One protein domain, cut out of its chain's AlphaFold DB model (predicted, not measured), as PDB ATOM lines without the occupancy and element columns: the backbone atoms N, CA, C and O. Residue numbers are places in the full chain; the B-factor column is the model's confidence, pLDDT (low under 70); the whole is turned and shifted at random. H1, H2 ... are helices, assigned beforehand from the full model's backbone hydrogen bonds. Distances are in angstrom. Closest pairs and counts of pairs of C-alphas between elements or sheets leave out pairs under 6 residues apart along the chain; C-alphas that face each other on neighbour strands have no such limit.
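Overview. This is residues 104 to 171 of the 273 residues of an uncharacterized protein of Serendipita vermifera MAFF 305830 (UniProt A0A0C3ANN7). Two helices, H2 and H3, lie side by side as a helical hairpin, and the very short helix H1 sits near the end of it where H2 begins and H3 ends. Two long stretches with no named element run lengthwise along this pair: residues 104 to 116 lead from near the far end of H2 toward H1, and residues 160 to 171 turn back after H3 and run beside H2. The printed part has 68 residues, with three named helices in the order H1, H2, H3 and no named strand. The class is all helix, though under half of the residues, 33 of 68, are in named elements. The whole is compact, with a radius of gyration of the C-alphas of 11.3 A and spans of 32 by 23 by 19 A.

Arrangement. The printed part begins with residues 104 to 116, which have no named element. H1, residues 117 to 120, follows, and a tight link of two residues joins it to H2, residues 123 to 138. H1 and H2 are close but not clearly touching, with 2 pairs of C-alphas within 8 A; the closest C-alphas are those of Gln 120 and Leu 126, 6.9 A apart. A short link of 8 residues joins H2 to H3, residues 147 to 159. H2 and H3 touch, and their closest C-alphas, those of Ala 133 and Leu 147, are 4.9 A apart. They run opposite ways at a shallow tilt of 25 degrees and form a helical hairpin, with 11.6 A from centre to centre. H1 and H3 are near each other, with 6 pairs of C-alphas within 10 A but no pair within 8 A. In H2 and H3 every pair of O of residue i and N of residue i+4 is within hydrogen-bond range; H1 is too short for such a pair, and its one pair of O i and N i+3 is within range.

Along the chain. H1 runs from Val 117, with its C-alpha at (-32.663, 54.013, -32.519), to Gln 120. H2, the longest helix, runs from Glu 123 to Ala 138 and measures 22.1 A from first to last C-alpha; C-alpha 138 is at (-50.626, 33.850, -26.740). H3 runs from Leu 147 to Asn 159 over 18.3 A and ends with C-alpha 159 at (-39.747, 59.429, -24.350).

Size, cuts and confidence. The two C-alphas farthest apart are those of His 139 and Gly 161, 32.5 A. The C-alphas of the first and last printed residues, Lys 104 and Pro 171, are 14.2 A apart. The printed part has no cut, and no link between its helices is long. The mean pLDDT of the printed part is 85.7, and the model's confidence is low, under 70, in residues 164 to 171.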
ATOM      1  N   LYS A 104     -43.381  32.024 -36.053       88.06
ATOM      2  CA  LYS A 104     -42.291  32.226 -37.015       88.06
ATOM      3  C   LYS A 104     -42.619  33.288 -38.052       88.06
ATOM      4  O   LYS A 104     -41.718  34.019 -38.437       88.06
ATOM      5  N   TYR A 105     -43.878  33.376 -38.472       86.38
ATOM      6  CA  TYR A 105     -44.333  34.408 -39.395       86.38
ATOM      7  C   TYR A 105     -44.382  35.788 -38.727       86.38
ATOM      8  O   TYR A 105     -43.749  36.717 -39.217       86.38
ATOM      9  N   GLU A 106     -45.010  35.888 -37.555       85.38
ATOM     10  CA  GLU A 106     -45.146  37.147 -36.802       85.38
ATOM     11  C   GLU A 106     -43.797  37.750 -36.408       85.38
ATOM     12  O   GLU A 106     -43.654  38.967 -36.311       85.38
ATOM     13  N   CYS A 107     -42.793  36.899 -36.200       88.06
ATOM     14  CA  CYS A 107     -41.427  37.298 -35.884       88.06
ATOM     15  C   CYS A 107     -40.510  37.403 -37.118       88.06
ATOM     16  O   CYS A 107     -39.331  37.724 -36.963       88.06
ATOM     17  N   ALA A 108     -41.007  37.136 -38.332       87.12
ATOM     18  CA  ALA A 108     -40.246  37.261 -39.575       87.12
ATOM     19  C   ALA A 108     -40.393  38.670 -40.164       87.12
ATOM     20  O   ALA A 108     -41.068  38.879 -41.171       87.12
ATOM     21  N   PHE A 109     -39.732  39.640 -39.538       85.00
ATOM     22  CA  PHE A 109     -39.610  41.008 -40.039       85.00
ATOM     23  C   PHE A 109     -38.139  41.434 -40.089       85.00
ATOM     24  O   PHE A 109     -37.265  40.801 -39.492       85.00
ATOM     25  N   GLU A 110     -37.853  42.496 -40.839       88.00
ATOM     26  CA  GLU A 110     -36.501  43.036 -40.939       88.00
ATOM     27  C   GLU A 110     -36.058  43.601 -39.587       88.00
ATOM     28  O   GLU A 110     -36.753  44.410 -38.971       88.00
ATOM     29  N   THR A 111     -34.907  43.135 -39.102       88.38
ATOM     30  CA  THR A 111     -34.414  43.528 -37.781       88.38
ATOM     31  C   THR A 111     -33.528  44.761 -37.863       88.38
ATOM     32  O   THR A 111     -32.649  44.853 -38.716       88.38
ATOM     33  N   CYS A 112     -33.727  45.703 -36.945       90.69
ATOM     34  CA  CYS A 112     -32.871  46.872 -36.814       90.69
ATOM     35  C   CYS A 112     -31.609  46.539 -36.011       90.69
ATOM     36  O   CYS A 112     -31.636  45.748 -35.065       90.69
ATOM     37  N   ALA A 113     -30.496  47.200 -36.333       91.44
ATOM     38  CA  ALA A 113     -29.302  47.132 -35.499       91.44
ATOM     39  C   ALA A 113     -29.583  47.711 -34.101       91.44
ATOM     40  O   ALA A 113     -30.276  48.718 -33.960       91.44
ATOM     41  N   ALA A 114     -28.977  47.128 -33.061       86.81
ATOM     42  CA  ALA A 114     -29.197  47.545 -31.670       86.81
ATOM     43  C   ALA A 114     -28.825  49.019 -31.387       86.81
ATOM     44  O   ALA A 114     -29.367  49.620 -30.466       86.81
ATOM     45  N   ALA A 115     -27.921  49.604 -32.182       90.75
ATOM     46  CA  ALA A 115     -27.513  51.005 -32.067       90.75
ATOM     47  C   ALA A 115     -28.368  51.978 -32.907       90.75
ATOM     48  O   ALA A 115     -28.248  53.189 -32.735       90.75
ATOM     49  N   ASP A 116     -29.207  51.474 -33.816       92.81
ATOM     50  CA  ASP A 116     -30.034  52.302 -34.697       92.81
ATOM     51  C   ASP A 116     -31.403  52.567 -34.064       92.81
ATOM     52  O   ASP A 116     -32.390  51.868 -34.304       92.81
ATOM     53  N   VAL A 117     -31.443  53.595 -33.219       89.50
ATOM     54  CA  VAL A 117     -32.663  54.013 -32.519       89.50
ATOM     55  C   VAL A 117     -33.728  54.521 -33.491       89.50
ATOM     56  O   VAL A 117     -34.913  54.277 -33.282       89.50
ATOM     57  N   GLN A 118     -33.318  55.187 -34.575       89.75
ATOM     58  CA  GLN A 118     -34.243  55.678 -35.598       89.75
ATOM     59  C   GLN A 118     -34.997  54.513 -36.235       89.75
ATOM     60  O   GLN A 118     -36.220  54.566 -36.297       89.75
ATOM     61  N   CYS A 119     -34.288  53.452 -36.635       92.38
ATOM     62  CA  CYS A 119     -34.888  52.226 -37.162       92.38
ATOM     63  C   CYS A 119     -35.794  51.548 -36.121       92.38
ATOM     64  O   CYS A 119     -36.943  51.227 -36.418       92.38
ATOM     65  N   GLN A 120     -35.317  51.389 -34.880       90.94
ATOM     66  CA  GLN A 120     -36.084  50.720 -33.821       90.94
ATOM     67  C   GLN A 120     -37.380  51.442 -33.436       90.94
ATOM     68  O   GLN A 120     -38.321  50.809 -32.963       90.94
ATOM     69  N   CYS A 121     -37.433  52.758 -33.622       91.88
ATOM     70  CA  CYS A 121     -38.615  53.561 -33.337       91.88
ATOM     71  C   CYS A 121     -39.485  53.826 -34.576       91.88
ATOM     72  O   CYS A 121     -40.413  54.633 -34.497       91.88
ATOM     73  N   GLN A 122     -39.219  53.167 -35.712       91.00
ATOM     74  CA  GLN A 122     -40.132  53.203 -36.853       91.00
ATOM     75  C   GLN A 122     -41.402  52.406 -36.557       91.00
ATOM     76  O   GLN A 122     -41.367  51.334 -35.954       91.00
ATOM     77  N   GLU A 123     -42.529  52.918 -37.047       86.81
ATOM     78  CA  GLU A 123     -43.849  52.315 -36.858       86.81
ATOM     79  C   GLU A 123     -43.904  50.866 -37.369       86.81
ATOM     80  O   GLU A 123     -44.402  49.988 -36.669       86.81
ATOM     81  N   SER A 124     -43.319  50.590 -38.539       85.75
ATOM     82  CA  SER A 124     -43.267  49.250 -39.142       85.75
ATOM     83  C   SER A 124     -42.474  48.246 -38.299       85.75
ATOM     84  O   SER A 124     -42.907  47.110 -38.116       85.75
ATOM     85  N   TYR A 125     -41.337  48.664 -37.742       89.06
ATOM     86  CA  TYR A 125     -40.521  47.815 -36.877       89.06
ATOM     87  C   TYR A 125     -41.219  47.540 -35.541       89.06
ATOM     88  O   TYR A 125     -41.298  46.391 -35.097       89.06
ATOM     89  N   LEU A 126     -41.800  48.577 -34.927       89.19
ATOM     90  CA  LEU A 126     -42.599  48.429 -33.712       89.19
ATOM     91  C   LEU A 126     -43.825  47.534 -33.944       89.19
ATOM     92  O   LEU A 126     -44.180  46.768 -33.048       89.19
ATOM     93  N   GLN A 127     -44.441  47.580 -35.129       88.88
ATOM     94  CA  GLN A 127     -45.562  46.708 -35.497       88.88
ATOM     95  C   GLN A 127     -45.117  45.247 -35.585       88.88
ATOM     96  O   GLN A 127     -45.784  44.374 -35.030       88.88
ATOM     97  N   GLY A 128     -43.969  44.984 -36.218       87.00
ATOM     98  CA  GLY A 128     -43.376  43.647 -36.283       87.00
ATOM     99  C   GLY A 128     -43.079  43.077 -34.895       87.00
ATOM    100  O   GLY A 128     -43.504  41.966 -34.570       87.00
ATOM    101  N   ILE A 129     -42.442  43.868 -34.022       90.81
ATOM    102  CA  ILE A 129     -42.198  43.462 -32.629       90.81
ATOM    103  C   ILE A 129     -43.513  43.202 -31.897       90.81
ATOM    104  O   ILE A 129     -43.614  42.196 -31.198       90.81
ATOM    105  N   TYR A 130     -44.513  44.076 -32.043       90.38
ATOM    106  CA  TYR A 130     -45.809  43.899 -31.392       90.38
ATOM    107  C   TYR A 130     -46.481  42.588 -31.820       90.38
ATOM    108  O   TYR A 130     -46.912  41.819 -30.960       90.38
ATOM    109  N   ASN A 131     -46.524  42.299 -33.123       88.81
ATOM    110  CA  ASN A 131     -47.117  41.072 -33.664       88.81
ATOM    111  C   ASN A 131     -46.403  39.826 -33.113       88.81
ATOM    112  O   ASN A 131     -47.051  38.924 -32.572       88.81
ATOM    113  N   CYS A 132     -45.068  39.817 -33.165       89.69
ATOM    114  CA  CYS A 132     -44.234  38.745 -32.619       89.69
ATOM    115  C   CYS A 132     -44.469  38.543 -31.114       89.69
ATOM    116  O   CYS A 132     -44.731  37.430 -30.654       89.69
ATOM    117  N   ALA A 133     -44.427  39.629 -30.342       89.06
ATOM    118  CA  ALA A 133     -44.611  39.619 -28.898       89.06
ATOM    119  C   ALA A 133     -46.014  39.164 -28.478       89.06
ATOM    120  O   ALA A 133     -46.166  38.396 -27.523       89.06
ATOM    121  N   SER A 134     -47.038  39.618 -29.202       88.88
ATOM    122  CA  SER A 134     -48.430  39.222 -28.997       88.88
ATOM    123  C   SER A 134     -48.615  37.727 -29.251       88.88
ATOM    124  O   SER A 134     -49.160  37.026 -28.396       88.88
ATOM    125  N   CYS A 135     -48.095  37.212 -30.369       89.62
ATOM    126  CA  CYS A 135     -48.156  35.786 -30.677       89.62
ATOM    127  C   CYS A 135     -47.411  34.945 -29.628       89.62
ATOM    128  O   CYS A 135     -47.976  34.000 -29.075       89.62
ATOM    129  N   ASN A 136     -46.178  35.320 -29.270       90.06
ATOM    130  CA  ASN A 136     -45.404  34.594 -28.258       90.06
ATOM    131  C   ASN A 136     -46.108  34.565 -26.901       90.06
ATOM    132  O   ASN A 136     -46.077  33.545 -26.212       90.06
ATOM    133  N   SER A 137     -46.772  35.661 -26.534       88.19
ATOM    134  CA  SER A 137     -47.571  35.726 -25.311       88.19
ATOM    135  C   SER A 137     -48.789  34.799 -25.388       88.19
ATOM    136  O   SER A 137     -49.069  34.094 -24.423       88.19
ATOM    137  N   ALA A 138     -49.478  34.738 -26.534       88.50
ATOM    138  CA  ALA A 138     -50.626  33.850 -26.740       88.50
ATOM    139  C   ALA A 138     -50.251  32.356 -26.680       88.50
ATOM    140  O   ALA A 138     -51.018  31.550 -26.153       88.50
ATOM    141  N   HIS A 139     -49.058  31.993 -27.164       87.56
ATOM    142  CA  HIS A 139     -48.561  30.611 -27.177       87.56
ATOM    143  C   HIS A 139     -47.650  30.252 -25.988       87.56
ATOM    144  O   HIS A 139     -47.161  29.128 -25.907       87.56
ATOM    145  N   ASN A 140     -47.467  31.158 -25.018       89.88
ATOM    146  CA  ASN A 140     -46.610  30.973 -23.836       89.88
ATOM    147  C   ASN A 140     -45.122  30.701 -24.157       89.88
ATOM    148  O   ASN A 140     -44.437  29.969 -23.436       89.88
ATOM    149  N   ASN A 141     -44.584  31.332 -25.202       88.81
ATOM    150  CA  ASN A 141     -43.174  31.237 -25.594       88.81
ATOM    151  C   ASN A 141     -42.276  32.113 -24.698       88.81
ATOM    152  O   ASN A 141     -41.702  33.105 -25.145       88.81
ATOM    153  N   ALA A 142     -42.127  31.740 -23.423       81.81
ATOM    154  CA  ALA A 142     -41.486  32.558 -22.381       81.81
ATOM    155  C   ALA A 142     -40.008  32.943 -22.630       81.81
ATOM    156  O   ALA A 142     -39.511  33.869 -22.001       81.81
ATOM    157  N   ASN A 143     -39.305  32.250 -23.532       81.75
ATOM    158  CA  ASN A 143     -37.904  32.534 -23.888       81.75
ATOM    159  C   ASN A 143     -37.759  33.421 -25.140       81.75
ATOM    160  O   ASN A 143     -36.683  33.475 -25.734       81.75
ATOM    161  N   SER A 144     -38.847  34.046 -25.590       87.88
ATOM    162  CA  SER A 144     -38.891  34.906 -26.779       87.88
ATOM    163  C   SER A 144     -39.317  36.321 -26.400       87.88
ATOM    164  O   SER A 144     -39.666  36.568 -25.252       87.88
ATOM    165  N   THR A 145     -39.299  37.254 -27.354       84.69
ATOM    166  CA  THR A 145     -39.794  38.620 -27.142       84.69
ATOM    167  C   THR A 145     -41.232  38.583 -26.631       84.69
ATOM    168  O   THR A 145     -42.101  37.995 -27.282       84.69
ATOM    169  N   LEU A 146     -41.470  39.199 -25.473       87.19
ATOM    170  CA  LEU A 146     -42.781  39.274 -24.830       87.19
ATOM    171  C   LEU A 146     -43.374  40.674 -24.957       87.19
ATOM    172  O   LEU A 146     -42.692  41.657 -25.254       87.19
ATOM    173  N   LEU A 147     -44.674  40.788 -24.674       87.38
ATOM    174  CA  LEU A 147     -45.378  42.071 -24.740       87.38
ATOM    175  C   LEU A 147     -44.797  43.111 -23.760       87.38
ATOM    176  O   LEU A 147     -44.878  44.312 -24.007       87.38
ATOM    177  N   ALA A 148     -44.173  42.659 -22.669       87.06
ATOM    178  CA  ALA A 148     -43.451  43.521 -21.736       87.06
ATOM    179  C   ALA A 148     -42.221  44.187 -22.381       87.06
ATOM    180  O   ALA A 148     -42.030  45.390 -22.199       87.06
ATOM    181  N   ASP A 149     -41.446  43.445 -23.179       86.62
ATOM    182  CA  ASP A 149     -40.269  43.970 -23.886       86.62
ATOM    183  C   ASP A 149     -40.685  45.005 -24.936       86.62
ATOM    184  O   ASP A 149     -40.084  46.076 -25.039       86.62
ATOM    185  N   TYR A 150     -41.771  44.716 -25.664       90.12
ATOM    186  CA  TYR A 150     -42.379  45.667 -26.593       90.12
ATOM    187  C   TYR A 150     -42.797  46.963 -25.885       90.12
ATOM    188  O   TYR A 150     -42.448  48.047 -26.346       90.12
ATOM    189  N   ASN A 151     -43.524  46.871 -24.764       89.00
ATOM    190  CA  ASN A 151     -43.980  48.056 -24.037       89.00
ATOM    191  C   ASN A 151     -42.794  48.899 -23.546       89.00
ATOM    192  O   ASN A 151     -42.824  50.118 -23.686       89.00
ATOM    193  N   ALA A 152     -41.723  48.264 -23.056       91.38
ATOM    194  CA  ALA A 152     -40.511  48.968 -22.644       91.38
ATOM    195  C   ALA A 152     -39.828  49.701 -23.816       91.38
ATOM    196  O   ALA A 152     -39.434  50.861 -23.673       91.38
ATOM    197  N   LEU A 153     -39.720  49.057 -24.985       89.56
ATOM    198  CA  LEU A 153     -39.173  49.685 -26.192       89.56
ATOM    199  C   LEU A 153     -40.054  50.845 -26.672       89.56
ATOM    200  O   LEU A 153     -39.550  51.935 -26.940       89.56
ATOM    201  N   ARG A 154     -41.368  50.627 -26.735       90.38
ATOM    202  CA  ARG A 154     -42.349  51.643 -27.120       90.38
ATOM    203  C   ARG A 154     -42.240  52.873 -26.224       90.38
ATOM    204  O   ARG A 154     -42.129  53.986 -26.730       90.38
ATOM    205  N   ASP A 155     -42.232  52.681 -24.909       89.69
ATOM    206  CA  ASP A 155     -42.160  53.781 -23.946       89.69
ATOM    207  C   ASP A 155     -40.816  54.530 -24.062       89.69
ATOM    208  O   ASP A 155     -40.777  55.758 -23.968       89.69
ATOM    209  N   SER A 156     -39.721  53.821 -24.366       91.12
ATOM    210  CA  SER A 156     -38.424  54.432 -24.699       91.12
ATOM    211  C   SER A 156     -38.489  55.301 -25.962       91.12
ATOM    212  O   SER A 156     -37.968  56.417 -25.966       91.12
ATOM    213  N   CYS A 157     -39.158  54.837 -27.019       90.75
ATOM    214  CA  CYS A 157     -39.357  55.607 -28.249       90.75
ATOM    215  C   CYS A 157     -40.241  56.844 -28.020       90.75
ATOM    216  O   CYS A 157     -39.911  57.934 -28.494       90.75
ATOM    217  N   VAL A 158     -41.311  56.717 -27.226       90.62
ATOM    218  CA  VAL A 158     -42.191  57.841 -26.856       90.62
ATOM    219  C   VAL A 158     -41.430  58.905 -26.069       90.62
ATOM    220  O   VAL A 158     -41.537  60.091 -26.384       90.62
ATOM    221  N   ASN A 159     -40.596  58.503 -25.107       90.69
ATOM    222  CA  ASN A 159     -39.747  59.429 -24.350       90.69
ATOM    223  C   ASN A 159     -38.716  60.161 -25.229       90.69
ATOM    224  O   ASN A 159     -38.226  61.223 -24.850       90.69
ATOM    225  N   GLN A 160     -38.415  59.618 -26.410       89.19
ATOM    226  CA  GLN A 160     -37.546  60.224 -27.420       89.19
ATOM    227  C   GLN A 160     -38.319  61.030 -28.482       89.19
ATOM    228  O   GLN A 160     -37.716  61.559 -29.411       89.19
ATOM    229  N   GLY A 161     -39.642  61.172 -28.331       88.69
ATOM    230  CA  GLY A 161     -40.496  61.981 -29.204       88.69
ATOM    231  C   GLY A 161     -41.126  61.229 -30.381       88.69
ATOM    232  O   GLY A 161     -41.758  61.863 -31.227       88.69
ATOM    233  N   HIS A 162     -41.005  59.899 -30.445       84.38
ATOM    234  CA  HIS A 162     -41.641  59.079 -31.479       84.38
ATOM    235  C   HIS A 162     -43.058  58.668 -31.038       84.38
ATOM    236  O   HIS A 162     -43.221  57.932 -30.069       84.38
ATOM    237  N   THR A 163     -44.096  59.149 -31.732       74.56
ATOM    238  CA  THR A 163     -45.512  58.995 -31.319       74.56
ATOM    239  C   THR A 163     -46.335  58.022 -32.173       74.56
ATOM    240  O   THR A 163     -47.460  57.694 -31.805       74.56
ATOM    241  N   GLY A 164     -45.785  57.523 -33.286       66.12
ATOM    242  CA  GLY A 164     -46.412  56.501 -34.129       66.12
ATOM    243  C   GLY A 164     -46.180  55.103 -33.564       66.12
ATOM    244  O   GLY A 164     -45.280  54.399 -34.015       66.12
ATOM    245  N   THR A 165     -46.935  54.721 -32.533       64.38
ATOM    246  CA  THR A 165     -46.803  53.395 -31.914       64.38
ATOM    247  C   THR A 165     -48.048  52.552 -32.181       64.38
ATOM    248  O   THR A 165     -49.140  52.969 -31.786       64.38
ATOM    249  N   PRO A 166     -47.905  51.365 -32.787       68.50
ATOM    250  CA  PRO A 166     -49.007  50.434 -32.990       68.50
ATOM    251  C   PRO A 166     -49.735  50.055 -31.705       68.50
ATOM    252  O   PRO A 166     -49.115  49.870 -30.662       68.50
ATOM    253  N   THR A 167     -51.052  49.871 -31.779       64.81
ATOM    254  CA  THR A 167     -51.867  49.401 -30.642       64.81
ATOM    255  C   THR A 167     -52.610  48.096 -30.918       64.81
ATOM    256  O   THR A 167     -53.386  47.654 -30.072       64.81
ATOM    257  N   GLY A 168     -52.415  47.481 -32.084       66.50
ATOM    258  CA  GLY A 168     -53.136  46.277 -32.489       66.50
ATOM    259  C   GLY A 168     -52.280  45.358 -33.345       66.50
ATOM    260  O   GLY A 168     -51.316  45.805 -33.961       66.50
ATOM    261  N   ALA A 169     -52.626  44.069 -33.349       62.41
ATOM    262  CA  ALA A 169     -51.913  43.069 -34.130       62.41
ATOM    263  C   ALA A 169     -52.384  43.142 -35.578       62.41
ATOM    264  O   ALA A 169     -53.586  43.260 -35.835       62.41
ATOM    265  N   GLU A 170     -51.448  43.046 -36.513       68.38
ATOM    266  CA  GLU A 170     -51.812  42.841 -37.909       68.38
ATOM    267  C   GLU A 170     -52.379  41.418 -38.058       68.38
ATOM    268  O   GLU A 170     -51.828  40.474 -37.479       68.38
ATOM    269  N   PRO A 171     -53.507  41.233 -38.763       60.72
ATOM    270  CA  PRO A 171     -54.061  39.903 -38.959       60.72
ATOM    271  C   PRO A 171     -53.081  39.026 -39.742       60.72
ATOM    272  O   PRO A 171     -52.482  39.461 -40.727       60.72
TER     273      PRO A 171